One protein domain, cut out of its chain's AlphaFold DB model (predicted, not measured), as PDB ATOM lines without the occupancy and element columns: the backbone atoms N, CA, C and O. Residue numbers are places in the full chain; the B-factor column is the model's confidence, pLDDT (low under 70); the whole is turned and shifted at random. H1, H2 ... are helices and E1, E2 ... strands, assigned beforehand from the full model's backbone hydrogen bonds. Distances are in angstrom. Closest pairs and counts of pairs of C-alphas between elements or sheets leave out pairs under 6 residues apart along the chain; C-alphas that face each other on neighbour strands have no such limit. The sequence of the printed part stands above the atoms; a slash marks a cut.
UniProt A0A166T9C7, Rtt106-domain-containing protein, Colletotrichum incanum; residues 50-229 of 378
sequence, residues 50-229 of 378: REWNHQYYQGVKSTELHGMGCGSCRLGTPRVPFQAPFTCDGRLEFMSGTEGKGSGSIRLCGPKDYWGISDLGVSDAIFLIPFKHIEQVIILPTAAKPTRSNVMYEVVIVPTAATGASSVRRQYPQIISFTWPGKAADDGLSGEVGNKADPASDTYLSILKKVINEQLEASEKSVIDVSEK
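What this domain is: This is residues 50 to 229 of the 378 residues of the protein "Rtt106-domain-containing protein" of Colletotrichum incanum (UniProt A0A166T9C7). Two strongly twisted sheets of four strands each, E1 E3 E4 E5 and E2 E8 E7 E6, form a wall that curls round one long helix, H4, like an incomplete barrel. The two sheets meet at a point, where E2 comes to E3, and short helices lie round the rim, with H3 beside E1 and H5 grazing E6. The printed part has 180 residues, with five named helices and eight named strands in the order H1 E1 E2 E3 E4 E5 E6 E7 H2 E8 H3 H4 H5. Neighbour strands within each sheet are antiparallel; the class is mixed, helices and strands, with under half of the residues in named elements. The whole is compact, with a radius of gyration of the C-alphas of 16.0 A, and spans 48 by 39 by 35 A.

How they stand to each other: Begin with the sheet that runs E1, residues 73 to 76, E3, residues 89 to 97, E4, residues 100 to 109, and E5, residues 126 to 130; it is only just strongly twisted, with C-alphas up to 4.3 A off its best plane. E3 E4 E5 is a meander, each strand the antiparallel neighbour of the one before, and both its pairs are hairpins. Look for N 74 and O 94 at 2.8 A between E1 and E3, N 93 and O 107 at 2.9 A between E3 and E4, and N 106 and O 129 at 2.8 A between E4 and E5. The other sheet runs E2, residues 80 to 84, E8, residues 176 to 180, E7, residues 153 to 159, and E6, residues 134 to 141. Here N 83 and O 177 are 2.9 A apart, N 155 and O 178 2.9 A, and N 138 and O 156, in the hairpin of E6 and E7, 2.9 A. E2 and E3 meet only at a point, where C-alphas 81 and 89 face each other at 4.3 A. Now find H4, residues 204 to 219, round which the strands curl. Its height over the first sheet is 9.8 A, and it runs slantwise to the strands, at 37 degrees to E1 on the local plane. Its height over the other sheet is 10.0 A, and it runs along the strands, at 17 degrees to E7 on the local plane. Its closest C-alphas to E4 are those of Gly 102 and Gln 215, 4.5 A apart; E4 bends by 57 degrees at residue 103. H3, residues 191 to 194, stands at the first sheet's level, with the C-alphas of Leu 75 and Gly 191 4.6 A apart as its closest pair to E1. H3 and H4 only just touch, with 3 pairs of C-alphas within 8 A, the closest being those of Gly 194 and Ile 207, 7.1 A apart, and H4 touches H3 with residues 207 to 211 alone. H5, residues 226 to 229, only grazes the other sheet with residues 226 to 228; its closest C-alpha pair with E6 is Leu 140 and Val 226, 5.4 A. H1, residues 51 to 54, and H2, residues 166 to 169, are on neither sheet and touch no helix. In H4, 9 of 12 O i to N i+4 pairs are within hydrogen-bond range; H1, H2, H3 and H5 are too short for such a pair.

Where its parts are: Find C-alpha 89 at (-36.474, -46.292, 12.308); from there E3 runs 25.8 A to C-alpha 97. E4 measures 23.1 A, E6 20.7 A, E7 19.3 A, E5 13.2 A, E8 12.6 A, E2 11.6 A and E1 6.7 A. H4 begins at C-alpha 204, (-42.211, -34.375, 1.987), and ends 23.7 A away at C-alpha 219, with a kink of 26 degrees near residue 213. H1 spans 6.2 A, H5 5.4 A, H3 5.1 A and H2 5.0 A, and the last C-alpha of H5 is at (-61.355, -35.524, 2.567).

The domain as a whole: The two C-alphas farthest apart are those of Asp 119 and Lys 229, 51.0 A. The printed part, residues 50 to 229, has no cut. The long links are H1 to E1, E4 to E5 and E6 to E7. Mean pLDDT of the printed part is 80.5; it is under 70 at residues 50 to 70, 113 to 125 and 143 to 151.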
ATOM      1  N   ARG A  50     -34.662 -67.327   8.474       49.62
ATOM      2  CA  ARG A  50     -35.323 -66.688   7.329       49.62
ATOM      3  C   ARG A  50     -36.833 -66.934   7.331       49.62
ATOM      4  O   ARG A  50     -37.425 -67.197   6.284       49.62
ATOM      5  N   GLU A  51     -37.493 -66.791   8.481       48.50
ATOM      6  CA  GLU A  51     -38.970 -66.803   8.575       48.50
ATOM      7  C   GLU A  51     -39.621 -65.727   7.673       48.50
ATOM      8  O   GLU A  51     -40.794 -65.799   7.308       48.50
ATOM      9  N   TRP A  52     -38.831 -64.747   7.235       46.38
ATOM     10  CA  TRP A  52     -39.230 -63.641   6.374       46.38
ATOM     11  C   TRP A  52     -39.125 -63.950   4.868       46.38
ATOM     12  O   TRP A  52     -39.693 -63.211   4.068       46.38
ATOM     13  N   ASN A  53     -38.534 -65.082   4.456       45.03
ATOM     14  CA  ASN A  53     -38.625 -65.588   3.071       45.03
ATOM     15  C   ASN A  53     -40.065 -65.963   2.667       45.03
ATOM     16  O   ASN A  53     -40.354 -66.156   1.485       45.03
ATOM     17  N   HIS A  54     -40.976 -66.078   3.642       48.84
ATOM     18  CA  HIS A  54     -42.405 -66.269   3.398       48.84
ATOM     19  C   HIS A  54     -43.127 -64.972   3.028       48.84
ATOM     20  O   HIS A  54     -44.211 -65.006   2.429       48.84
ATOM     21  N   GLN A  55     -42.510 -63.819   3.308       51.47
ATOM     22  CA  GLN A  55     -42.929 -62.577   2.691       51.47
ATOM     23  C   GLN A  55     -42.782 -62.701   1.175       51.47
ATOM     24  O   GLN A  55     -42.208 -63.644   0.644       51.47
ATOM     25  N   TYR A  56     -43.455 -61.846   0.431       58.28
ATOM     26  CA  TYR A  56     -43.391 -61.862  -1.029       58.28
ATOM     27  C   TYR A  56     -41.980 -61.437  -1.497       58.28
ATOM     28  O   TYR A  56     -40.993 -61.793  -0.863       58.28
ATOM     29  N   TYR A  57     -41.810 -60.628  -2.541       55.34
ATOM     30  CA  TYR A  57     -40.493 -60.035  -2.885       55.34
ATOM     31  C   TYR A  57     -39.755 -59.326  -1.718       55.34
ATOM     32  O   TYR A  57     -38.580 -58.996  -1.816       55.34
ATOM     33  N   GLN A  58     -40.444 -59.139  -0.598       50.31
ATOM     34  CA  GLN A  58     -39.977 -58.679   0.698       50.31
ATOM     35  C   GLN A  58     -38.861 -59.546   1.335       50.31
ATOM     36  O   GLN A  58     -38.006 -58.985   2.002       50.31
ATOM     37  N   GLY A  59     -38.799 -60.864   1.111       44.81
ATOM     38  CA  GLY A  59     -37.750 -61.726   1.697       44.81
ATOM     39  C   GLY A  59     -36.554 -62.025   0.784       44.81
ATOM     40  O   GLY A  59     -35.645 -62.757   1.167       44.81
ATOM     41  N   VAL A  60     -36.557 -61.520  -0.452       51.19
ATOM     42  CA  VAL A  60     -35.592 -61.924  -1.484       51.19
ATOM     43  C   VAL A  60     -34.423 -60.942  -1.529       51.19
ATOM     44  O   VAL A  60     -34.626 -59.730  -1.604       51.19
ATOM     45  N   LYS A  61     -33.186 -61.458  -1.529       51.59
ATOM     46  CA  LYS A  61     -31.984 -60.629  -1.693       51.59
ATOM     47  C   LYS A  61     -32.081 -59.830  -2.991       51.59
ATOM     48  O   LYS A  61     -32.382 -60.388  -4.043       51.59
ATOM     49  N   SER A  62     -31.754 -58.541  -2.939       51.94
ATOM     50  CA  SER A  62     -31.798 -57.650  -4.108       51.94
ATOM     51  C   SER A  62     -30.977 -58.163  -5.298       51.94
ATOM     52  O   SER A  62     -31.350 -57.936  -6.442       51.94
ATOM     53  N   THR A  63     -29.900 -58.913  -5.041       55.31
ATOM     54  CA  THR A  63     -29.063 -59.557  -6.065       55.31
ATOM     55  C   THR A  63     -29.782 -60.645  -6.865       55.31
ATOM     56  O   THR A  63     -29.339 -60.977  -7.958       55.31
ATOM     57  N   GLU A  64     -30.860 -61.218  -6.329       51.22
ATOM     58  CA  GLU A  64     -31.651 -62.275  -6.973       51.22
ATOM     59  C   GLU A  64     -32.835 -61.716  -7.780       51.22
ATOM     60  O   GLU A  64     -33.532 -62.463  -8.464       51.22
ATOM     61  N   LEU A  65     -33.076 -60.404  -7.710       55.38
ATOM     62  CA  LEU A  65     -34.170 -59.728  -8.400       55.38
ATOM     63  C   LEU A  65     -33.625 -59.001  -9.628       55.38
ATOM     64  O   LEU A  65     -33.390 -57.796  -9.620       55.38
ATOM     65  N   HIS A  66     -33.396 -59.755 -10.703       55.22
ATOM     66  CA  HIS A  66     -32.920 -59.191 -11.963       55.22
ATOM     67  C   HIS A  66     -33.959 -58.221 -12.561       55.22
ATOM     68  O   HIS A  66     -35.123 -58.574 -12.732       55.22
ATOM     69  N   GLY A  67     -33.539 -56.991 -12.873       55.06
ATOM     70  CA  GLY A  67     -34.353 -55.962 -13.542       55.06
ATOM     71  C   GLY A  67     -35.262 -55.134 -12.620       55.06
ATOM     72  O   GLY A  67     -35.498 -53.956 -12.894       55.06
ATOM     73  N   MET A  68     -35.711 -55.691 -11.490       60.12
ATOM     74  CA  MET A  68     -36.555 -54.986 -10.516       60.12
ATOM     75  C   MET A  68     -35.706 -54.204  -9.512       60.12
ATOM     76  O   MET A  68     -34.952 -54.776  -8.731       60.12
ATOM     77  N   GLY A  69     -35.827 -52.876  -9.522       55.41
ATOM     78  CA  GLY A  69     -35.085 -52.010  -8.602       55.41
ATOM     79  C   GLY A  69     -33.588 -51.872  -8.912       55.41
ATOM     80  O   GLY A  69     -32.845 -51.338  -8.087       55.41
ATOM     81  N   CYS A  70     -33.151 -52.322 -10.096       62.81
ATOM     82  CA  CYS A  70     -31.804 -52.104 -10.639       62.81
ATOM     83  C   CYS A  70     -31.649 -50.755 -11.366       62.81
ATOM     84  O   CYS A  70     -30.572 -50.465 -11.886       62.81
ATOM     85  N   GLY A  71     -32.720 -49.963 -11.464       70.38
ATOM     86  CA  GLY A  71     -32.692 -48.639 -12.075       70.38
ATOM     87  C   GLY A  71     -32.132 -47.562 -11.146       70.38
ATOM     88  O   GLY A  71     -31.475 -47.839 -10.140       70.38
ATOM     89  N   SER A  72     -32.386 -46.302 -11.484       83.56
ATOM     90  CA  SER A  72     -31.945 -45.167 -10.682       83.56
ATOM     91  C   SER A  72     -32.826 -44.968  -9.446       83.56
ATOM     92  O   SER A  72     -34.014 -45.307  -9.415       83.56
ATOM     93  N   CYS A  73     -32.233 -44.404  -8.393       89.88
ATOM     94  CA  CYS A  73     -32.976 -44.001  -7.204       89.88
ATOM     95  C   CYS A  73     -33.769 -42.723  -7.508       89.88
ATOM     96  O   CYS A  73     -33.199 -41.637  -7.630       89.88
ATOM     97  N   ARG A  74     -35.093 -42.857  -7.624       92.81
ATOM     98  CA  ARG A  74     -36.027 -41.746  -7.858       92.81
ATOM     99  C   ARG A  74     -36.181 -40.895  -6.607       92.81
ATOM    100  O   ARG A  74     -36.157 -39.669  -6.692       92.81
ATOM    101  N   LEU A  75     -36.316 -41.550  -5.459       95.69
ATOM    102  CA  LEU A  75     -36.445 -40.905  -4.159       95.69
ATOM    103  C   LEU A  75     -35.796 -41.769  -3.084       95.69
ATOM    104  O   LEU A  75     -36.155 -42.931  -2.933       95.69
ATOM    105  N   GLY A  76     -34.885 -41.199  -2.310       94.25
ATOM    106  CA  GLY A  76     -34.389 -41.773  -1.066       94.25
ATOM    107  C   GLY A  76     -34.812 -40.896   0.104       94.25
ATOM    108  O   GLY A  76     -34.699 -39.674   0.031       94.25
ATOM    109  N   THR A  77     -35.287 -41.507   1.182       92.69
ATOM    110  CA  THR A  77     -35.845 -40.779   2.333       92.69
ATOM    111  C   THR A  77     -34.820 -40.657   3.466       92.69
ATOM    112  O   THR A  77     -33.840 -41.413   3.477       92.69
ATOM    113  N   PRO A  78     -35.030 -39.768   4.457       91.19
ATOM    114  CA  PRO A  78     -34.368 -39.916   5.747       91.19
ATOM    115  C   PRO A  78     -34.902 -41.161   6.468       91.19
ATOM    116  O   PRO A  78     -35.814 -41.844   5.981       91.19
ATOM    117  N   ARG A  79     -34.346 -41.445   7.649       90.81
ATOM    118  CA  ARG A  79     -34.928 -42.451   8.536       90.81
ATOM    119  C   ARG A  79     -36.292 -41.981   9.044       90.81
ATOM    120  O   ARG A  79     -36.425 -40.838   9.473       90.81
ATOM    121  N   VAL A  80     -37.276 -42.867   8.977       90.19
ATOM    122  CA  VAL A  80     -38.646 -42.662   9.439       90.19
ATOM    123  C   VAL A  80     -39.085 -43.837  10.319       90.19
ATOM    124  O   VAL A  80     -38.645 -44.964  10.072       90.19
ATOM    125  N   PRO A  81     -39.950 -43.609  11.322       90.50
ATOM    126  CA  PRO A  81     -40.439 -44.681  12.183       90.50
ATOM    127  C   PRO A  81     -41.362 -45.630  11.415       90.50
ATOM    128  O   PRO A  81     -42.389 -45.197  10.889       90.50
ATOM    129  N   PHE A  82     -41.026 -46.919  11.377       88.06
ATOM    130  CA  PHE A  82     -41.919 -47.959  10.871       88.06
ATOM    131  C   PHE A  82     -42.767 -48.555  11.999       88.06
ATOM    132  O   PHE A  82     -42.304 -48.729  13.127       88.06
ATOM    133  N   GLN A  83     -44.011 -48.903  11.670       87.75
ATOM    134  CA  GLN A  83     -44.846 -49.799  12.475       87.75
ATOM    135  C   GLN A  83     -44.812 -51.231  11.924       87.75
ATOM    136  O   GLN A  83     -44.916 -52.185  12.688       87.75
ATOM    137  N   ALA A  84     -44.659 -51.387  10.605       86.25
ATOM    138  CA  ALA A  84     -44.496 -52.674   9.932       86.25
ATOM    139  C   ALA A  84     -43.703 -52.487   8.623       86.25
ATOM    140  O   ALA A  84     -43.977 -51.525   7.904       86.25
ATOM    141  N   PRO A  85     -42.757 -53.378   8.265       76.50
ATOM    142  CA  PRO A  85     -42.524 -54.693   8.870       76.50
ATOM    143  C   PRO A  85     -41.568 -54.675  10.074       76.50
ATOM    144  O   PRO A  85     -41.407 -55.696  10.735       76.50
ATOM    145  N   PHE A  86     -40.917 -53.544  10.351       76.50
ATOM    146  CA  PHE A  86     -40.005 -53.366  11.488       76.50
ATOM    147  C   PHE A  86     -40.633 -52.350  12.432       76.50
ATOM    148  O   PHE A  86     -41.257 -51.399  11.975       76.50
ATOM    149  N   THR A  87     -40.456 -52.513  13.737       81.25
ATOM    150  CA  THR A  87     -40.945 -51.565  14.751       81.25
ATOM    151  C   THR A  87     -39.842 -50.582  15.157       81.25
ATOM    152  O   THR A  87     -39.586 -50.350  16.338       81.25
ATOM    153  N   CYS A  88     -39.118 -50.048  14.168       82.62
ATOM    154  CA  CYS A  88     -37.969 -49.164  14.367       82.62
ATOM    155  C   CYS A  88     -37.760 -48.198  13.188       82.62
ATOM    156  O   CYS A  88     -38.438 -48.275  12.162       82.62
ATOM    157  N   ASP A  89     -36.803 -47.281  13.334       88.12
ATOM    158  CA  ASP A  89     -36.474 -46.292  12.308       88.12
ATOM    159  C   ASP A  89     -35.763 -46.923  11.099       88.12
ATOM    160  O   ASP A  89     -34.641 -47.436  11.203       88.12
ATOM    161  N   GLY A  90     -36.378 -46.801   9.924       88.69
ATOM    162  CA  GLY A  90     -35.870 -47.311   8.649       88.69
ATOM    163  C   GLY A  90     -35.884 -46.255   7.548       88.69
ATOM    164  O   GLY A  90     -36.412 -45.165   7.722       88.69
ATOM    165  N   ARG A  91     -35.309 -46.561   6.389       90.50
ATOM    166  CA  ARG A  91     -35.302 -45.701   5.197       90.50
ATOM    167  C   ARG A  91     -36.113 -46.344   4.078       90.50
ATOM    168  O   ARG A  91     -36.124 -47.564   3.951       90.50
ATOM    169  N   LEU A  92     -36.726 -45.525   3.231       92.12
ATOM    170  CA  LEU A  92     -37.294 -45.962   1.963       92.12
ATOM    171  C   LEU A  92     -36.445 -45.479   0.792       92.12
ATOM    172  O   LEU A  92     -35.913 -44.365   0.792       92.12
ATOM    173  N   GLU A  93     -36.364 -46.314  -0.235       92.19
ATOM    174  CA  GLU A  93     -35.798 -45.948  -1.526       92.19
ATOM    175  C   GLU A  93     -36.725 -46.404  -2.649       92.19
ATOM    176  O   GLU A  93     -37.022 -47.587  -2.804       92.19
ATOM    177  N   PHE A  94     -37.185 -45.454  -3.448       92.88
ATOM    178  CA  PHE A  94     -38.059 -45.672  -4.588       92.88
ATOM    179  C   PHE A  94     -37.172 -45.788  -5.822       92.88
ATOM    180  O   PHE A  94     -36.576 -44.811  -6.277       92.88
ATOM    181  N   MET A  95     -37.059 -47.004  -6.334       89.00
ATOM    182  CA  MET A  95     -36.177 -47.357  -7.438       89.00
ATOM    183  C   MET A  95     -36.976 -47.447  -8.730       89.00
ATOM    184  O   MET A  95     -38.052 -48.050  -8.753       89.00
ATOM    185  N   SER A  96     -36.446 -46.890  -9.818       85.62
ATOM    186  CA  SER A  96     -36.982 -47.171 -11.148       85.62
ATOM    187  C   SER A  96     -36.651 -48.610 -11.566       85.62
ATOM    188  O   SER A  96     -35.720 -49.238 -11.050       85.62
ATOM    189  N   GLY A  97     -37.431 -49.149 -12.499       80.81
ATOM    190  CA  GLY A  97     -37.079 -50.376 -13.208       80.81
ATOM    191  C   GLY A  97     -36.475 -50.059 -14.571       80.81
ATOM    192  O   GLY A  97     -36.389 -48.896 -14.981       80.81
ATOM    193  N   THR A  98     -36.042 -51.099 -15.276       77.81
ATOM    194  CA  THR A  98     -35.423 -50.986 -16.604       77.81
ATOM    195  C   THR A  98     -36.436 -50.856 -17.742       77.81
ATOM    196  O   THR A  98     -36.054 -50.526 -18.860       77.81
ATOM    197  N   GLU A  99     -37.721 -51.089 -17.470       76.75
ATOM    198  CA  GLU A  99     -38.788 -51.199 -18.476       76.75
ATOM    199  C   GLU A  99     -39.787 -50.028 -18.410       76.75
ATOM    200  O   GLU A  99     -40.878 -50.081 -18.969       76.75
ATOM    201  N   GLY A 100     -39.415 -48.933 -17.735       78.94
ATOM    202  CA  GLY A 100     -40.238 -47.725 -17.617       78.94
ATOM    203  C   GLY A 100     -41.149 -47.708 -16.384       78.94
ATOM    204  O   GLY A 100     -40.876 -48.372 -15.380       78.94
ATOM    205  N   LYS A 101     -42.209 -46.887 -16.420       85.06
ATOM    206  CA  LYS A 101     -43.133 -46.688 -15.286       85.06
ATOM    207  C   LYS A 101     -43.755 -48.015 -14.831       85.06
ATOM    208  O   LYS A 101     -44.133 -48.839 -15.654       85.06
ATOM    209  N   GLY A 102     -43.854 -48.221 -13.518       83.31
ATOM    210  CA  GLY A 102     -44.455 -49.414 -12.909       83.31
ATOM    211  C   GLY A 102     -43.523 -50.626 -12.797       83.31
ATOM    212  O   GLY A 102     -43.764 -51.495 -11.959       83.31
ATOM    213  N   SER A 103     -42.424 -50.665 -13.561       82.81
ATOM    214  CA  SER A 103     -41.417 -51.742 -13.492       82.81
ATOM    215  C   SER A 103     -40.464 -51.626 -12.291       82.81
ATOM    216  O   SER A 103     -39.667 -52.527 -12.024       82.81
ATOM    217  N   GLY A 104     -40.522 -50.505 -11.566       86.12
ATOM    218  CA  GLY A 104     -39.681 -50.235 -10.405       86.12
ATOM    219  C   GLY A 104     -40.116 -50.941  -9.122       86.12
ATOM    220  O   GLY A 104     -41.033 -51.767  -9.087       86.12
ATOM    221  N   SER A 105     -39.480 -50.546  -8.022       86.88
ATOM    222  CA  SER A 105     -39.764 -51.095  -6.699       86.88
ATOM    223  C   SER A 105     -39.490 -50.111  -5.573       86.88
ATOM    224  O   SER A 105     -38.651 -49.224  -5.701       86.88
ATOM    225  N   ILE A 106     -40.109 -50.351  -4.427       89.56
ATOM    226  CA  ILE A 106     -39.784 -49.708  -3.160       89.56
ATOM    227  C   ILE A 106     -38.857 -50.641  -2.382       89.56
ATOM    228  O   ILE A 106     -39.199 -51.801  -2.157       89.56
ATOM    229  N   ARG A 107     -37.691 -50.142  -1.969       86.31
ATOM    230  CA  ARG A 107     -36.806 -50.806  -1.010       86.31
ATOM    231  C   ARG A 107     -37.067 -50.241   0.378       86.31
ATOM    232  O   ARG A 107     -36.975 -49.031   0.573       86.31
ATOM    233  N   LEU A 108     -37.387 -51.111   1.327       86.38
ATOM    234  CA  LEU A 108     -37.452 -50.781   2.745       86.38
ATOM    235  C   LEU A 108     -36.140 -51.217   3.383       86.38
ATOM    236  O   LEU A 108     -35.834 -52.406   3.403       86.38
ATOM    237  N   CYS A 109     -35.377 -50.255   3.881       82.62
ATOM    238  CA  CYS A 109     -34.070 -50.464   4.482       82.62
ATOM    239  C   CYS A 109     -34.188 -50.273   5.999       82.62
ATOM    240  O   CYS A 109     -34.263 -49.146   6.490       82.62
ATOM    241  N   GLY A 110     -34.222 -51.374   6.742       77.62
ATOM    242  CA  GLY A 110     -34.141 -51.397   8.196       77.62
ATOM    243  C   GLY A 110     -32.751 -51.002   8.721       77.62
ATOM    244  O   GLY A 110     -31.865 -50.595   7.960       77.62
ATOM    245  N   PRO A 111     -32.534 -51.065  10.043       71.94
ATOM    246  CA  PRO A 111     -31.222 -50.812  10.625       71.94
ATOM    247  C   PRO A 111     -30.215 -51.897  10.218       71.94
ATOM    248  O   PRO A 111     -30.582 -53.009   9.827       71.94
ATOM    249  N   LYS A 112     -28.928 -51.548  10.321       70.50
ATOM    250  CA  LYS A 112     -27.846 -52.524  10.180       70.50
ATOM    251  C   LYS A 112     -27.971 -53.581  11.265       70.50
ATOM    252  O   LYS A 112     -28.449 -53.268  12.356       70.50
ATOM    253  N   ASP A 113     -27.556 -54.803  10.949       66.56
ATOM    254  CA  ASP A 113     -27.560 -55.921  11.898       66.56
ATOM    255  C   ASP A 113     -28.951 -56.233  12.485       66.56
ATOM    256  O   ASP A 113     -29.043 -56.838  13.551       66.56
ATOM    257  N   TYR A 114     -30.049 -55.839  11.821       66.25
ATOM    258  CA  TYR A 114     -31.408 -56.054  12.345       66.25
ATOM    259  C   TYR A 114     -31.684 -57.531  12.669       66.25
ATOM    260  O   TYR A 114     -32.394 -57.839  13.621       66.25
ATOM    261  N   TRP A 115     -31.075 -58.439  11.903       58.91
ATOM    262  CA  TRP A 115     -31.186 -59.890  12.078       58.91
ATOM    263  C   TRP A 115     -30.074 -60.509  12.928       58.91
ATOM    264  O   TRP A 115     -29.994 -61.729  13.047       58.91
ATOM    265  N   GLY A 116     -29.207 -59.682  13.507       61.56
ATOM    266  CA  GLY A 116     -27.993 -60.123  14.172       61.56
ATOM    267  C   GLY A 116     -26.895 -60.559  13.202       61.56
ATOM    268  O   GLY A 116     -26.976 -60.405  11.979       61.56
ATOM    269  N   ILE A 117     -25.829 -61.094  13.788       61.62
ATOM    270  CA  ILE A 117     -24.673 -61.624  13.072       61.62
ATOM    271  C   ILE A 117     -24.928 -63.113  12.843       61.62
ATOM    272  O   ILE A 117     -25.052 -63.870  13.802       61.62
ATOM    273  N   SER A 118     -25.016 -63.524  11.578       59.81
ATOM    274  CA  SER A 118     -25.084 -64.939  11.202       59.81
ATOM    275  C   SER A 118     -23.698 -65.472  10.839       59.81
ATOM    276  O   SER A 118     -22.793 -64.693  10.532       59.81
ATOM    277  N   ASP A 119     -23.551 -66.795  10.755       54.09
ATOM    278  CA  ASP A 119     -22.323 -67.450  10.270       54.09
ATOM    279  C   ASP A 119     -21.963 -67.061   8.819       54.09
ATOM    280  O   ASP A 119     -20.832 -67.244   8.373       54.09
ATOM    281  N   LEU A 120     -22.920 -66.489   8.075       56.66
ATOM    282  CA  LEU A 120     -22.755 -65.973   6.711       56.66
ATOM    283  C   LEU A 120     -22.471 -64.458   6.669       56.66
ATOM    284  O   LEU A 120     -22.402 -63.878   5.584       56.66
ATOM    285  N   GLY A 121     -22.311 -63.817   7.831       57.94
ATOM    286  CA  GLY A 121     -22.052 -62.390   7.993       57.94
ATOM    287  C   GLY A 121     -23.260 -61.579   8.470       57.94
ATOM    288  O   GLY A 121     -24.307 -62.108   8.860       57.94
ATOM    289  N   VAL A 122     -23.078 -60.258   8.441       54.56
ATOM    290  CA  VAL A 122     -24.095 -59.250   8.767       54.56
ATOM    291  C   VAL A 122     -25.117 -59.166   7.639       54.56
ATOM    292  O   VAL A 122     -24.749 -58.950   6.484       54.56
ATOM    293  N   SER A 123     -26.399 -59.318   7.970       56.56
ATOM    294  CA  SER A 123     -27.495 -59.152   7.014       56.56
ATOM    295  C   SER A 123     -28.334 -57.932   7.372       56.56
ATOM    296  O   SER A 123     -29.007 -57.907   8.403       56.56
ATOM    297  N   ASP A 124     -28.315 -56.928   6.498       62.66
ATOM    298  CA  ASP A 124     -29.205 -55.776   6.601       62.66
ATOM    299  C   ASP A 124     -30.654 -56.189   6.287       62.66
ATOM    300  O   ASP A 124     -30.920 -57.032   5.425       62.66
ATOM    301  N   ALA A 125     -31.612 -55.560   6.963       63.97
ATOM    302  CA  ALA A 125     -33.032 -55.700   6.662       63.97
ATOM    303  C   ALA A 125     -33.380 -54.916   5.386       63.97
ATOM    304  O   ALA A 125     -33.747 -53.748   5.464       63.97
ATOM    305  N   ILE A 126     -33.258 -55.527   4.205       71.94
ATOM    306  CA  ILE A 126     -33.681 -54.908   2.940       71.94
ATOM    307  C   ILE A 126     -34.835 -55.706   2.349       71.94
ATOM    308  O   ILE A 126     -34.667 -56.859   1.969       71.94
ATOM    309  N   PHE A 127     -35.988 -55.057   2.228       73.75
ATOM    310  CA  PHE A 127     -37.208 -55.647   1.691       73.75
ATOM    311  C   PHE A 127     -37.590 -54.945   0.403       73.75
ATOM    312  O   PHE A 127     -37.513 -53.719   0.333       73.75
ATOM    313  N   LEU A 128     -38.034 -55.693  -0.603       77.50
ATOM    314  CA  LEU A 128     -38.391 -55.128  -1.899       77.50
ATOM    315  C   LEU A 128     -39.875 -55.328  -2.213       77.50
ATOM    316  O   LEU A 128     -40.430 -56.415  -2.067       77.50
ATOM    317  N   ILE A 129     -40.533 -54.260  -2.661       82.00
ATOM    318  CA  ILE A 129     -41.943 -54.269  -3.060       82.00
ATOM    319  C   ILE A 129     -42.044 -53.708  -4.478       82.00
ATOM    320  O   ILE A 129     -41.895 -52.500  -4.668       82.00
ATOM    321  N   PRO A 130     -42.283 -54.545  -5.495       83.94
ATOM    322  CA  PRO A 130     -42.511 -54.055  -6.849       83.94
ATOM    323  C   PRO A 130     -43.814 -53.249  -6.933       83.94
ATOM    324  O   PRO A 130     -44.829 -53.672  -6.373       83.94
ATOM    325  N   PHE A 131     -43.824 -52.131  -7.666       87.31
ATOM    326  CA  PHE A 131     -45.022 -51.275  -7.768       87.31
ATOM    327  C   PHE A 131     -46.227 -52.002  -8.364       87.31
ATOM    328  O   PHE A 131     -47.346 -51.836  -7.888       87.31
ATOM    329  N   LYS A 132     -45.997 -52.883  -9.342       83.56
ATOM    330  CA  LYS A 132     -47.025 -53.756  -9.937       83.56
ATOM    331  C   LYS A 132     -47.745 -54.681  -8.943       83.56
ATOM    332  O   LYS A 132     -48.766 -55.273  -9.288       83.56
ATOM    333  N   HIS A 133     -47.202 -54.847  -7.738       84.81
ATOM    334  CA  HIS A 133     -47.765 -55.683  -6.675       84.81
ATOM    335  C   HIS A 133     -48.258 -54.877  -5.478       84.81
ATOM    336  O   HIS A 133     -48.498 -55.433  -4.404       84.81
ATOM    337  N   ILE A 134     -48.400 -53.568  -5.658       90.81
ATOM    338  CA  ILE A 134     -49.087 -52.709  -4.714       90.81
ATOM    339  C   ILE A 134     -50.564 -52.705  -5.091       90.81
ATOM    340  O   ILE A 134     -50.953 -52.366  -6.214       90.81
ATOM    341  N   GLU A 135     -51.398 -53.094  -4.135       93.38
ATOM    342  CA  GLU A 135     -52.834 -52.965  -4.279       93.38
ATOM    343  C   GLU A 135     -53.252 -51.510  -4.171       93.38
ATOM    344  O   GLU A 135     -53.934 -51.007  -5.057       93.38
ATOM    345  N   GLN A 136     -52.804 -50.850  -3.107       95.88
ATOM    346  CA  GLN A 136     -53.185 -49.489  -2.780       95.88
ATOM    347  C   GLN A 136     -52.105 -48.835  -1.912       95.88
ATOM    348  O   GLN A 136     -51.425 -49.505  -1.131       95.88
ATOM    349  N   VAL A 137     -51.967 -47.515  -2.030       97.56
ATOM    350  CA  VAL A 137     -51.228 -46.681  -1.072       97.56
ATOM    351  C   VAL A 137     -52.200 -45.685  -0.461       97.56
ATOM    352  O   VAL A 137     -52.953 -45.036  -1.192       97.56
ATOM    353  N   ILE A 138     -52.204 -45.592   0.864       97.62
ATOM    354  CA  ILE A 138     -53.166 -44.812   1.643       97.62
ATOM    355  C   ILE A 138     -52.378 -43.907   2.588       97.62
ATOM    356  O   ILE A 138     -51.479 -44.371   3.284       97.62
ATOM    357  N   ILE A 139     -52.701 -42.620   2.594       95.81
ATOM    358  CA  ILE A 139     -52.158 -41.633   3.528       95.81
ATOM    359  C   ILE A 139     -53.270 -41.291   4.510       95.81
ATOM    360  O   ILE A 139     -54.333 -40.827   4.098       95.81
ATOM    361  N   LEU A 140     -53.015 -41.509   5.796       93.00
ATOM    362  CA  LEU A 140     -53.915 -41.171   6.893       93.00
ATOM    363  C   LEU A 140     -53.330 -40.005   7.701       93.00
ATOM    364  O   LEU A 140     -52.120 -39.985   7.940       93.00
ATOM    365  N   PRO A 141     -54.143 -39.043   8.167       86.94
ATOM    366  CA  PRO A 141     -53.686 -38.086   9.169       86.94
ATOM    367  C   PRO A 141     -53.392 -38.823  10.484       86.94
ATOM    368  O   PRO A 141     -54.184 -39.653  10.933       86.94
ATOM    369  N   THR A 142     -52.255 -38.551  11.125       74.81
ATOM    370  CA  THR A 142     -51.930 -39.212  12.401       74.81
ATOM    371  C   THR A 142     -52.825 -38.676  13.527       74.81
ATOM    372  O   THR A 142     -52.868 -37.472  13.760       74.81
ATOM    373  N   ALA A 143     -53.485 -39.559  14.287       56.22
ATOM    374  CA  ALA A 143     -54.371 -39.189  15.405       56.22
ATOM    375  C   ALA A 143     -53.646 -38.585  16.635       56.22
ATOM    376  O   ALA A 143     -54.283 -38.155  17.601       56.22
ATOM    377  N   ALA A 144     -52.309 -38.559  16.639       47.62
ATOM    378  CA  ALA A 144     -51.524 -38.064  17.761       47.62
ATOM    379  C   ALA A 144     -51.692 -36.544  17.922       47.62
ATOM    380  O   ALA A 144     -51.294 -35.759  17.061       47.62
ATOM    381  N   LYS A 145     -52.240 -36.126  19.073       39.38
ATOM    382  CA  LYS A 145     -52.280 -34.717  19.486       39.38
ATOM    383  C   LYS A 145     -50.883 -34.091  19.335       39.38
ATOM    384  O   LYS A 145     -49.906 -34.683  19.807       39.38
ATOM    385  N   PRO A 146     -50.778 -32.890  18.742       40.00
ATOM    386  CA  PRO A 146     -49.508 -32.275  18.385       40.00
ATOM    387  C   PRO A 146     -48.774 -31.854  19.658       40.00
ATOM    388  O   PRO A 146     -48.982 -30.760  20.171       40.00
ATOM    389  N   THR A 147     -47.934 -32.729  20.212       40.53
ATOM    390  CA  THR A 147     -47.147 -32.395  21.409       40.53
ATOM    391  C   THR A 147     -45.677 -32.124  21.132       40.53
ATOM    392  O   THR A 147     -45.040 -31.526  21.988       40.53
ATOM    393  N   ARG A 148     -45.142 -32.400  19.933       37.53
ATOM    394  CA  ARG A 148     -43.858 -31.841  19.454       37.53
ATOM    395  C   ARG A 148     -43.837 -31.766  17.925       37.53
ATOM    396  O   ARG A 148     -43.698 -32.782  17.263       37.53
ATOM    397  N   SER A 149     -44.043 -30.557  17.410       46.34
ATOM    398  CA  SER A 149     -43.709 -29.959  16.100       46.34
ATOM    399  C   SER A 149     -43.396 -30.761  14.809       46.34
ATOM    400  O   SER A 149     -43.020 -30.079  13.871       46.34
ATOM    401  N   ASN A 150     -43.515 -32.092  14.658       51.84
ATOM    402  CA  ASN A 150     -43.088 -32.779  13.411       51.84
ATOM    403  C   ASN A 150     -43.677 -34.196  13.134       51.84
ATOM    404  O   ASN A 150     -42.978 -35.050  12.590       51.84
ATOM    405  N   VAL A 151     -44.950 -34.486  13.434       54.53
ATOM    406  CA  VAL A 151     -45.617 -35.741  12.987       54.53
ATOM    407  C   VAL A 151     -46.929 -35.389  12.299       54.53
ATOM    408  O   VAL A 151     -47.688 -34.627  12.887       54.53
ATOM    409  N   MET A 152     -47.186 -35.874  11.073       76.62
ATOM    410  CA  MET A 152     -48.396 -35.455  10.341       76.62
ATOM    411  C   MET A 152     -49.123 -36.560   9.561       76.62
ATOM    412  O   MET A 152     -50.335 -36.436   9.404       76.62
ATOM    413  N   TYR A 153     -48.463 -37.642   9.120       90.88
ATOM    414  CA  TYR A 153     -49.157 -38.695   8.365       90.88
ATOM    415  C   TYR A 153     -48.702 -40.108   8.732       90.88
ATOM    416  O   TYR A 153     -47.533 -40.340   9.025       90.88
ATOM    417  N   GLU A 154     -49.620 -41.066   8.667       93.25
ATOM    418  CA  GLU A 154     -49.319 -42.492   8.552       93.25
ATOM    419  C   GLU A 154     -49.467 -42.893   7.082       93.25
ATOM    420  O   GLU A 154     -50.484 -42.606   6.448       93.25
ATOM    421  N   VAL A 155     -48.442 -43.531   6.522       95.50
ATOM    422  CA  VAL A 155     -48.467 -44.042   5.152       95.50
ATOM    423  C   VAL A 155     -48.591 -45.552   5.205       95.50
ATOM    424  O   VAL A 155     -47.716 -46.236   5.732       95.50
ATOM    425  N   VAL A 156     -49.664 -46.058   4.609       96.56
ATOM    426  CA  VAL A 156     -49.978 -47.480   4.514       96.56
ATOM    427  C   VAL A 156     -49.783 -47.930   3.070       96.56
ATOM    428  O   VAL A 156     -50.426 -47.418   2.153       96.56
ATOM    429  N   ILE A 157     -48.900 -48.902   2.855       95.69
ATOM    430  CA  ILE A 157     -48.697 -49.544   1.550       95.69
ATOM    431  C   ILE A 157     -49.256 -50.954   1.649       95.69
ATOM    432  O   ILE A 157     -48.792 -51.752   2.464       95.69
ATOM    433  N   VAL A 158     -50.238 -51.264   0.807       95.19
ATOM    434  CA  VAL A 158     -50.937 -52.549   0.795       95.19
ATOM    435  C   VAL A 158     -50.388 -53.412  -0.341       95.19
ATOM    436  O   VAL A 158     -50.677 -53.124  -1.501       95.19
ATOM    437  N   PRO A 159     -49.614 -54.478  -0.072       91.44
ATOM    438  CA  PRO A 159     -49.280 -55.464  -1.097       91.44
ATOM    439  C   PRO A 159     -50.531 -56.225  -1.557       91.44
ATOM    440  O   PRO A 159     -51.339 -56.615  -0.720       91.44
ATOM    441  N   THR A 160     -50.660 -56.539  -2.849       87.69
ATOM    442  CA  THR A 160     -51.800 -57.315  -3.392       87.69
ATOM    443  C   THR A 160     -51.973 -58.678  -2.717       87.69
ATOM    444  O   THR A 160     -53.085 -59.122  -2.480       87.69
ATOM    445  N   ALA A 161     -50.884 -59.339  -2.326       84.31
ATOM    446  CA  ALA A 161     -50.959 -60.613  -1.609       84.31
ATOM    447  C   ALA A 161     -51.340 -60.478  -0.116       84.31
ATOM    448  O   ALA A 161     -51.488 -61.486   0.564       84.31
ATOM    449  N   ALA A 162     -51.482 -59.257   0.407       89.44
ATOM    450  CA  ALA A 162     -51.890 -58.991   1.788       89.44
ATOM    451  C   ALA A 162     -53.362 -58.553   1.903       89.44
ATOM    452  O   ALA A 162     -53.780 -58.138   2.980       89.44
ATOM    453  N   THR A 163     -54.137 -58.596   0.815       92.88
ATOM    454  CA  THR A 163     -55.518 -58.086   0.755       92.88
ATOM    455  C   THR A 163     -56.557 -59.138   1.137       92.88
ATOM    456  O   THR A 163     -56.322 -60.338   0.979       92.88
ATOM    457  N   GLY A 164     -57.750 -58.695   1.529       94.12
ATOM    458  CA  GLY A 164     -58.877 -59.574   1.828       94.12
ATOM    459  C   GLY A 164     -58.638 -60.398   3.093       94.12
ATOM    460  O   GLY A 164     -58.042 -59.932   4.065       94.12
ATOM    461  N   ALA A 165     -59.055 -61.661   3.070       92.44
ATOM    462  CA  ALA A 165     -58.874 -62.581   4.185       92.44
ATOM    463  C   ALA A 165     -57.394 -62.905   4.464       92.44
ATOM    464  O   ALA A 165     -57.061 -63.338   5.570       92.44
ATOM    465  N   SER A 166     -56.482 -62.649   3.518       89.75
ATOM    466  CA  SER A 166     -55.054 -62.912   3.713       89.75
ATOM    467  C   SER A 166     -54.469 -62.126   4.881       89.75
ATOM    468  O   SER A 166     -53.628 -62.675   5.590       89.75
ATOM    469  N   SER A 167     -54.960 -60.909   5.157       87.69
ATOM    470  CA  SER A 167     -54.470 -60.089   6.278       87.69
ATOM    471  C   SER A 167     -54.695 -60.735   7.655       87.69
ATOM    472  O   SER A 167     -54.030 -60.362   8.616       87.69
ATOM    473  N   VAL A 168     -55.635 -61.682   7.768       89.31
ATOM    474  CA  VAL A 168     -55.954 -62.382   9.026       89.31
ATOM    475  C   VAL A 168     -55.626 -63.872   8.977       89.31
ATOM    476  O   VAL A 168     -55.404 -64.488  10.015       89.31
ATOM    477  N   ARG A 169     -55.585 -64.491   7.794       86.69
ATOM    478  CA  ARG A 169     -55.253 -65.916   7.643       86.69
ATOM    479  C   ARG A 169     -53.756 -66.174   7.569       86.69
ATOM    480  O   ARG A 169     -53.311 -67.263   7.926       86.69
ATOM    481  N   ARG A 170     -52.984 -65.206   7.076       82.31
ATOM    482  CA  ARG A 170     -51.557 -65.376   6.801       82.31
ATOM    483  C   ARG A 170     -50.737 -64.474   7.697       82.31
ATOM    484  O   ARG A 170     -51.143 -63.374   8.051       82.31
ATOM    485  N   GLN A 171     -49.549 -64.950   8.044       74.81
ATOM    486  CA  GLN A 171     -48.558 -64.121   8.719       74.81
ATOM    487  C   GLN A 171     -47.923 -63.118   7.746       74.81
ATOM    488  O   GLN A 171     -47.572 -62.016   8.157       74.81
ATOM    489  N   TYR A 172     -47.796 -63.498   6.467       75.25
ATOM    490  CA  TYR A 172     -47.084 -62.749   5.438       75.25
ATOM    491  C   TYR A 172     -47.707 -62.904   4.033       75.25
ATOM    492  O   TYR A 172     -48.278 -63.959   3.741       75.25
ATOM    493  N   PRO A 173     -47.521 -61.915   3.131       77.88
ATOM    494  CA  PRO A 173     -46.887 -60.616   3.385       77.88
ATOM    495  C   PRO A 173     -47.760 -59.715   4.266       77.88
ATOM    496  O   PRO A 173     -48.981 -59.828   4.262       77.88
ATOM    497  N   GLN A 174     -47.121 -58.823   5.019       82.81
ATOM    498  CA  GLN A 174     -47.816 -57.843   5.856       82.81
ATOM    499  C   GLN A 174     -48.062 -56.546   5.085       82.81
ATOM    500  O   GLN A 174     -47.286 -56.173   4.198       82.81
ATOM    501  N   ILE A 175     -49.129 -55.843   5.463       92.12
ATOM    502  CA  ILE A 175     -49.338 -54.445   5.085       92.12
ATOM    503  C   ILE A 175     -48.258 -53.602   5.771       92.12
ATOM    504  O   ILE A 175     -48.016 -53.743   6.968       92.12
ATOM    505  N   ILE A 176     -47.599 -52.744   4.999       91.94
ATOM    506  CA  ILE A 176     -46.500 -51.897   5.469       91.94
ATOM    507  C   ILE A 176     -47.072 -50.590   5.987       91.94
ATOM    508  O   ILE A 176     -47.975 -50.025   5.370       91.94
ATOM    509  N   SER A 177     -46.501 -50.099   7.080       93.19
ATOM    510  CA  SER A 177     -46.878 -48.825   7.672       93.19
ATOM    511  C   SER A 177     -45.669 -48.114   8.244       93.19
ATOM    512  O   SER A 177     -44.841 -48.727   8.926       93.19
ATOM    513  N   PHE A 178     -45.602 -46.813   7.994       92.50
ATOM    514  CA  PHE A 178     -44.615 -45.924   8.586       92.50
ATOM    515  C   PHE A 178     -45.187 -44.522   8.775       92.50
ATOM    516  O   PHE A 178     -46.084 -44.075   8.058       92.50
ATOM    517  N   THR A 179     -44.616 -43.801   9.730       91.94
ATOM    518  CA  THR A 179     -44.916 -42.391   9.949       91.94
ATOM    519  C   THR A 179     -44.174 -41.535   8.930       91.94
ATOM    520  O   THR A 179     -42.989 -41.738   8.671       91.94
ATOM    521  N   TRP A 180     -44.847 -40.528   8.385       92.56
ATOM    522  CA  TRP A 180     -44.294 -39.612   7.401       92.56
ATOM    523  C   TRP A 180     -44.368 -38.155   7.880       92.56
ATOM    524  O   TRP A 180     -45.390 -37.725   8.433       92.56
ATOM    525  N   PRO A 181     -43.290 -37.368   7.706       90.25
ATOM    526  CA  PRO A 181     -43.240 -36.010   8.223       90.25
ATOM    527  C   PRO A 181     -44.043 -35.050   7.336       90.25
ATOM    528  O   PRO A 181     -43.932 -35.062   6.112       90.25
ATOM    529  N   GLY A 182     -44.816 -34.159   7.957       89.25
ATOM    530  CA  GLY A 182     -45.493 -33.060   7.259       89.25
ATOM    531  C   GLY A 182     -44.707 -31.766   7.378       89.25
ATOM    532  O   GLY A 182     -45.139 -30.838   8.053       89.25
ATOM    533  N   LYS A 183     -43.537 -31.732   6.740       90.56
ATOM    534  CA  LYS A 183     -42.677 -30.546   6.634       90.56
ATOM    535  C   LYS A 183     -42.333 -30.247   5.171       90.56
ATOM    536  O   LYS A 183     -42.526 -31.102   4.297       90.56
ATOM    537  N   ALA A 184     -41.823 -29.041   4.925       94.00
ATOM    538  CA  ALA A 184     -41.252 -28.651   3.636       94.00
ATOM    539  C   ALA A 184     -40.106 -29.594   3.230       94.00
ATOM    540  O   ALA A 184     -39.449 -30.181   4.094       94.00
ATOM    541  N   ALA A 185     -39.904 -29.771   1.925       94.12
ATOM    542  CA  ALA A 185     -38.787 -30.546   1.401       94.12
ATOM    543  C   ALA A 185     -37.448 -29.896   1.790       94.12
ATOM    544  O   ALA A 185     -37.331 -28.675   1.843       94.12
ATOM    545  N   ASP A 186     -36.445 -30.722   2.075       93.94
ATOM    546  CA  ASP A 186     -35.083 -30.297   2.391       93.94
ATOM    547  C   ASP A 186     -34.078 -31.367   1.930       93.94
ATOM    548  O   ASP A 186     -34.464 -32.395   1.361       93.94
ATOM    549  N   ASP A 187     -32.794 -31.143   2.218       91.69
ATOM    550  CA  ASP A 187     -31.674 -32.017   1.842       91.69
ATOM    551  C   ASP A 187     -31.755 -33.440   2.438       91.69
ATOM    552  O   ASP A 187     -30.954 -34.315   2.102       91.69
ATOM    553  N   GLY A 188     -32.712 -33.708   3.332       91.94
ATOM    554  CA  GLY A 188     -33.013 -35.055   3.804       91.94
ATOM    555  C   GLY A 188     -33.676 -35.935   2.739       91.94
ATOM    556  O   GLY A 188     -33.624 -37.163   2.855       91.94
ATOM    557  N   LEU A 189     -34.300 -35.349   1.711       95.31
ATOM    558  CA  LEU A 189     -34.768 -36.075   0.530       95.31
ATOM    559  C   LEU A 189     -33.641 -36.175  -0.498       95.31
ATOM    560  O   LEU A 189     -32.967 -35.204  -0.813       95.31
ATOM    561  N   SER A 190     -33.462 -37.367  -1.055       94.81
ATOM    562  CA  SER A 190     -32.380 -37.671  -1.996       94.81
ATOM    563  C   SER A 190     -32.898 -38.359  -3.258       94.81
ATOM    564  O   SER A 190     -34.069 -38.729  -3.338       94.81
ATOM    565  N   GLY A 191     -32.032 -38.560  -4.250       93.38
ATOM    566  CA  GLY A 191     -32.384 -39.213  -5.517       93.38
ATOM    567  C   GLY A 191     -32.858 -38.221  -6.577       93.38
ATOM    568  O   GLY A 191     -32.866 -37.014  -6.355       93.38
ATOM    569  N   GLU A 192     -33.226 -38.713  -7.757       94.00
ATOM    570  CA  GLU A 192     -33.498 -37.863  -8.927       94.00
ATOM    571  C   GLU A 192     -34.582 -36.803  -8.704       94.00
ATOM    572  O   GLU A 192     -34.463 -35.689  -9.218       94.00
ATOM    573  N   VAL A 193     -35.644 -37.162  -7.978       94.12
ATOM    574  CA  VAL A 193     -36.769 -36.274  -7.664       94.12
ATOM    575  C   VAL A 193     -36.515 -35.533  -6.354       94.12
ATOM    576  O   VAL A 193     -36.767 -34.335  -6.297       94.12
ATOM    577  N   GLY A 194     -35.971 -36.213  -5.337       93.12
ATOM    578  CA  GLY A 194     -35.667 -35.607  -4.035       93.12
ATOM    579  C   GLY A 194     -34.651 -34.465  -4.131       93.12
ATOM    580  O   GLY A 194     -34.925 -33.373  -3.653       93.12
ATOM    581  N   ASN A 195     -33.547 -34.668  -4.860       94.31
ATOM    582  CA  ASN A 195     -32.497 -33.657  -5.055       94.31
ATOM    583  C   ASN A 195     -32.963 -32.422  -5.852       94.31
ATOM    584  O   ASN A 195     -32.227 -31.445  -5.951       94.31
ATOM    585  N   LYS A 196     -34.130 -32.495  -6.506       95.19
ATOM    586  CA  LYS A 196     -34.711 -31.412  -7.314       95.19
ATOM    587  C   LYS A 196     -35.957 -30.801  -6.671       95.19
ATOM    588  O   LYS A 196     -36.625 -30.010  -7.332       95.19
ATOM    589  N   ALA A 197     -36.310 -31.214  -5.454       94.62
ATOM    590  CA  ALA A 197     -37.448 -30.655  -4.740       94.62
ATOM    591  C   ALA A 197     -37.173 -29.186  -4.394       94.62
ATOM    592  O   ALA A 197     -36.065 -28.850  -3.979       94.62
ATOM    593  N   ASP A 198     -38.173 -28.327  -4.569       94.75
ATOM    594  CA  ASP A 198     -38.088 -26.913  -4.204       94.75
ATOM    595  C   ASP A 198     -38.660 -26.713  -2.791       94.75
ATOM    596  O   ASP A 198     -39.876 -26.822  -2.623       94.75
ATOM    597  N   PRO A 199     -37.851 -26.381  -1.766       92.62
ATOM    598  CA  PRO A 199     -38.339 -26.169  -0.402       92.62
ATOM    599  C   PRO A 199     -39.433 -25.098  -0.270       92.62
ATOM    600  O   PRO A 199     -40.158 -25.091   0.725       92.62
ATOM    601  N   ALA A 200     -39.558 -24.179  -1.239       93.31
ATOM    602  CA  ALA A 200     -40.575 -23.131  -1.227       93.31
ATOM    603  C   ALA A 200     -41.976 -23.635  -1.621       93.31
ATOM    604  O   ALA A 200     -42.971 -23.037  -1.208       93.31
ATOM    605  N   SER A 201     -42.070 -24.713  -2.406       93.75
ATOM    606  CA  SER A 201     -43.346 -25.235  -2.925       93.75
ATOM    607  C   SER A 201     -43.587 -26.715  -2.647       93.75
ATOM    608  O   SER A 201     -44.733 -27.162  -2.643       93.75
ATOM    609  N   ASP A 202     -42.528 -27.487  -2.426       96.94
ATOM    610  CA  ASP A 202     -42.591 -28.918  -2.197       96.94
ATOM    611  C   ASP A 202     -42.558 -29.252  -0.707       96.94
ATOM    612  O   ASP A 202     -41.837 -28.674   0.108       96.94
ATOM    613  N   THR A 203     -43.330 -30.272  -0.355       94.75
ATOM    614  CA  THR A 203     -43.321 -30.900   0.961       94.75
ATOM    615  C   THR A 203     -42.851 -32.336   0.825       94.75
ATOM    616  O   THR A 203     -42.893 -32.938  -0.251       94.75
ATOM    617  N   TYR A 204     -42.476 -32.940   1.946       94.69
ATOM    618  CA  TYR A 204     -42.211 -34.375   1.987       94.69
ATOM    619  C   TYR A 204     -43.383 -35.199   1.441       94.69
ATOM    620  O   TYR A 204     -43.171 -36.188   0.740       94.69
ATOM    621  N   LEU A 205     -44.624 -34.807   1.748       94.31
ATOM    622  CA  LEU A 205     -45.810 -35.518   1.278       94.31
ATOM    623  C   LEU A 205     -46.036 -35.338  -0.229       94.31
ATOM    624  O   LEU A 205     -46.303 -36.324  -0.916       94.31
ATOM    625  N   SER A 206     -45.901 -34.116  -0.759       95.56
ATOM    626  CA  SER A 206     -46.108 -33.864  -2.193       95.56
ATOM    627  C   SER A 206     -45.093 -34.624  -3.051       95.56
ATOM    628  O   SER A 206     -45.477 -35.233  -4.052       95.56
ATOM    629  N   ILE A 207     -43.826 -34.680  -2.623       97.00
ATOM    630  CA  ILE A 207     -42.777 -35.452  -3.303       97.00
ATOM    631  C   ILE A 207     -43.059 -36.958  -3.244       97.00
ATOM    632  O   ILE A 207     -42.955 -37.635  -4.269       97.00
ATOM    633  N   LEU A 208     -43.472 -37.482  -2.083       96.44
ATOM    634  CA  LEU A 208     -43.845 -38.893  -1.943       96.44
ATOM    635  C   LEU A 208     -45.003 -39.263  -2.882       96.44
ATOM    636  O   LEU A 208     -44.886 -40.209  -3.662       96.44
ATOM    637  N   LYS A 209     -46.096 -38.484  -2.855       96.44
ATOM    638  CA  LYS A 209     -47.270 -38.687  -3.720       96.44
ATOM    639  C   LYS A 209     -46.878 -38.660  -5.192       96.44
ATOM    640  O   LYS A 209     -47.279 -39.548  -5.935       96.44
ATOM    641  N   LYS A 210     -46.065 -37.684  -5.606       95.62
ATOM    642  CA  LYS A 210     -45.583 -37.548  -6.988       95.62
ATOM    643  C   LYS A 210     -44.849 -38.804  -7.460       95.62
ATOM    644  O   LYS A 210     -45.187 -39.342  -8.510       95.62
ATOM    645  N   VAL A 211     -43.881 -39.285  -6.678       95.50
ATOM    646  CA  VAL A 211     -43.048 -40.443  -7.044       95.50
ATOM    647  C   VAL A 211     -43.862 -41.734  -7.084       95.50
ATOM    648  O   VAL A 211     -43.685 -42.535  -7.999       95.50
ATOM    649  N   ILE A 212     -44.766 -41.937  -6.123       95.75
ATOM    650  CA  ILE A 212     -45.612 -43.133  -6.087       95.75
ATOM    651  C   ILE A 212     -46.642 -43.106  -7.221       95.75
ATOM    652  O   ILE A 212     -46.753 -44.087  -7.952       95.75
ATOM    653  N   ASN A 213     -47.361 -41.994  -7.414       96.12
ATOM    654  CA  ASN A 213     -48.384 -41.883  -8.459       96.12
ATOM    655  C   ASN A 213     -47.807 -42.099  -9.858       96.12
ATOM    656  O   ASN A 213     -48.418 -42.799 -10.655       96.12
ATOM    657  N   GLU A 214     -46.609 -41.581 -10.141       93.38
ATOM    658  CA  GLU A 214     -45.933 -41.817 -11.422       93.38
ATOM    659  C   GLU A 214     -45.719 -43.314 -11.712       93.38
ATOM    660  O   GLU A 214     -45.768 -43.743 -12.863       93.38
ATOM    661  N   GLN A 215     -45.476 -44.121 -10.676       91.62
ATOM    662  CA  GLN A 215     -45.260 -45.561 -10.819       91.62
ATOM    663  C   GLN A 215     -46.573 -46.350 -10.840       91.62
ATOM    664  O   GLN A 215     -46.684 -47.328 -11.578       91.62
ATOM    665  N   LEU A 216     -47.568 -45.922 -10.060       92.44
ATOM    666  CA  LEU A 216     -48.885 -46.558 -10.002       92.44
ATOM    667  C   LEU A 216     -49.752 -46.272 -11.240       92.44
ATOM    668  O   LEU A 216     -50.618 -47.086 -11.562       92.44
ATOM    669  N   GLU A 217     -49.477 -45.188 -11.972       91.19
ATOM    670  CA  GLU A 217     -50.172 -44.813 -13.213       91.19
ATOM    671  C   GLU A 217     -50.194 -45.960 -14.235       91.19
ATOM    672  O   GLU A 217     -51.217 -46.212 -14.865       91.19
ATOM    673  N   ALA A 218     -49.103 -46.729 -14.339       88.56
ATOM    674  CA  ALA A 218     -49.003 -47.882 -15.240       88.56
ATOM    675  C   ALA A 218     -50.008 -49.008 -14.924       88.56
ATOM    676  O   ALA A 218     -50.231 -49.894 -15.745       88.56
ATOM    677  N   SER A 219     -50.586 -49.003 -13.722       85.88
ATOM    678  CA  SER A 219     -51.613 -49.945 -13.272       85.88
ATOM    679  C   SER A 219     -52.973 -49.280 -13.052       85.88
ATOM    680  O   SER A 219     -53.819 -49.900 -12.414       85.88
ATOM    681  N   GLU A 220     -53.171 -48.052 -13.551       91.31
ATOM    682  CA  GLU A 220     -54.396 -47.253 -13.374       91.31
ATOM    683  C   GLU A 220     -54.755 -47.033 -11.894       91.31
ATOM    684  O   GLU A 220     -55.920 -47.022 -11.500       91.31
ATOM    685  N   LYS A 221     -53.730 -46.873 -11.051       93.50
ATOM    686  CA  LYS A 221     -53.868 -46.667  -9.607       93.50
ATOM    687  C   LYS A 221     -53.271 -45.330  -9.194       93.50
ATOM    688  O   LYS A 221     -52.357 -44.810  -9.830       93.50
ATOM    689  N   SER A 222     -53.749 -44.808  -8.072       95.25
ATOM    690  CA  SER A 222     -53.201 -43.613  -7.437       95.25
ATOM    691  C   SER A 222     -53.215 -43.752  -5.923       95.25
ATOM    692  O   SER A 222     -53.965 -44.543  -5.353       95.25
ATOM    693  N   VAL A 223     -52.389 -42.954  -5.260       97.00
ATOM    694  CA  VAL A 223     -52.414 -42.774  -3.812       97.00
ATOM    695  C   VAL A 223     -53.767 -42.197  -3.389       97.00
ATOM    696  O   VAL A 223     -54.264 -41.260  -4.015       97.00
ATOM    697  N   ILE A 224     -54.336 -42.734  -2.309       95.75
ATOM    698  CA  ILE A 224     -55.509 -42.174  -1.634       95.75
ATOM    699  C   ILE A 224     -55.016 -41.339  -0.463       95.75
ATOM    700  O   ILE A 224     -54.387 -41.865   0.453       95.75
ATOM    701  N   ASP A 225     -55.303 -40.044  -0.497       93.81
ATOM    702  CA  ASP A 225     -54.982 -39.126   0.587       93.81
ATOM    703  C   ASP A 225     -56.245 -38.790   1.378       93.81
ATOM    704  O   ASP A 225     -57.083 -38.003   0.941       93.81
ATOM    705  N   VAL A 226     -56.398 -39.426   2.540       91.69
ATOM    706  CA  VAL A 226     -57.561 -39.220   3.413       91.69
ATOM    707  C   VAL A 226     -57.584 -37.797   3.969       91.69
ATOM    708  O   VAL A 226     -58.662 -37.248   4.185       91.69
ATOM    709  N   SER A 227     -56.423 -37.149   4.120       83.94
ATOM    710  CA  SER A 227     -56.355 -35.783   4.652       83.94
ATOM    711  C   SER A 227     -57.040 -34.748   3.749       83.94
ATOM    712  O   SER A 227     -57.532 -33.728   4.236       83.94
ATOM    713  N   GLU A 228     -57.169 -35.034   2.450       85.00
ATOM    714  CA  GLU A 228     -57.875 -34.177   1.489       85.00
ATOM    715  C   GLU A 228     -59.409 -34.274   1.617       85.00
ATOM    716  O   GLU A 228     -60.132 -33.454   1.050       85.00
ATOM    717  N   LYS A 229     -59.922 -35.244   2.387       82.62
ATOM    718  CA  LYS A 229     -61.355 -35.524   2.567       82.62
ATOM    719  C   LYS A 229     -61.838 -35.330   4.006       82.62
ATOM    720  O   LYS A 229     -62.762 -35.997   4.454       82.62
TER     721      LYS A 229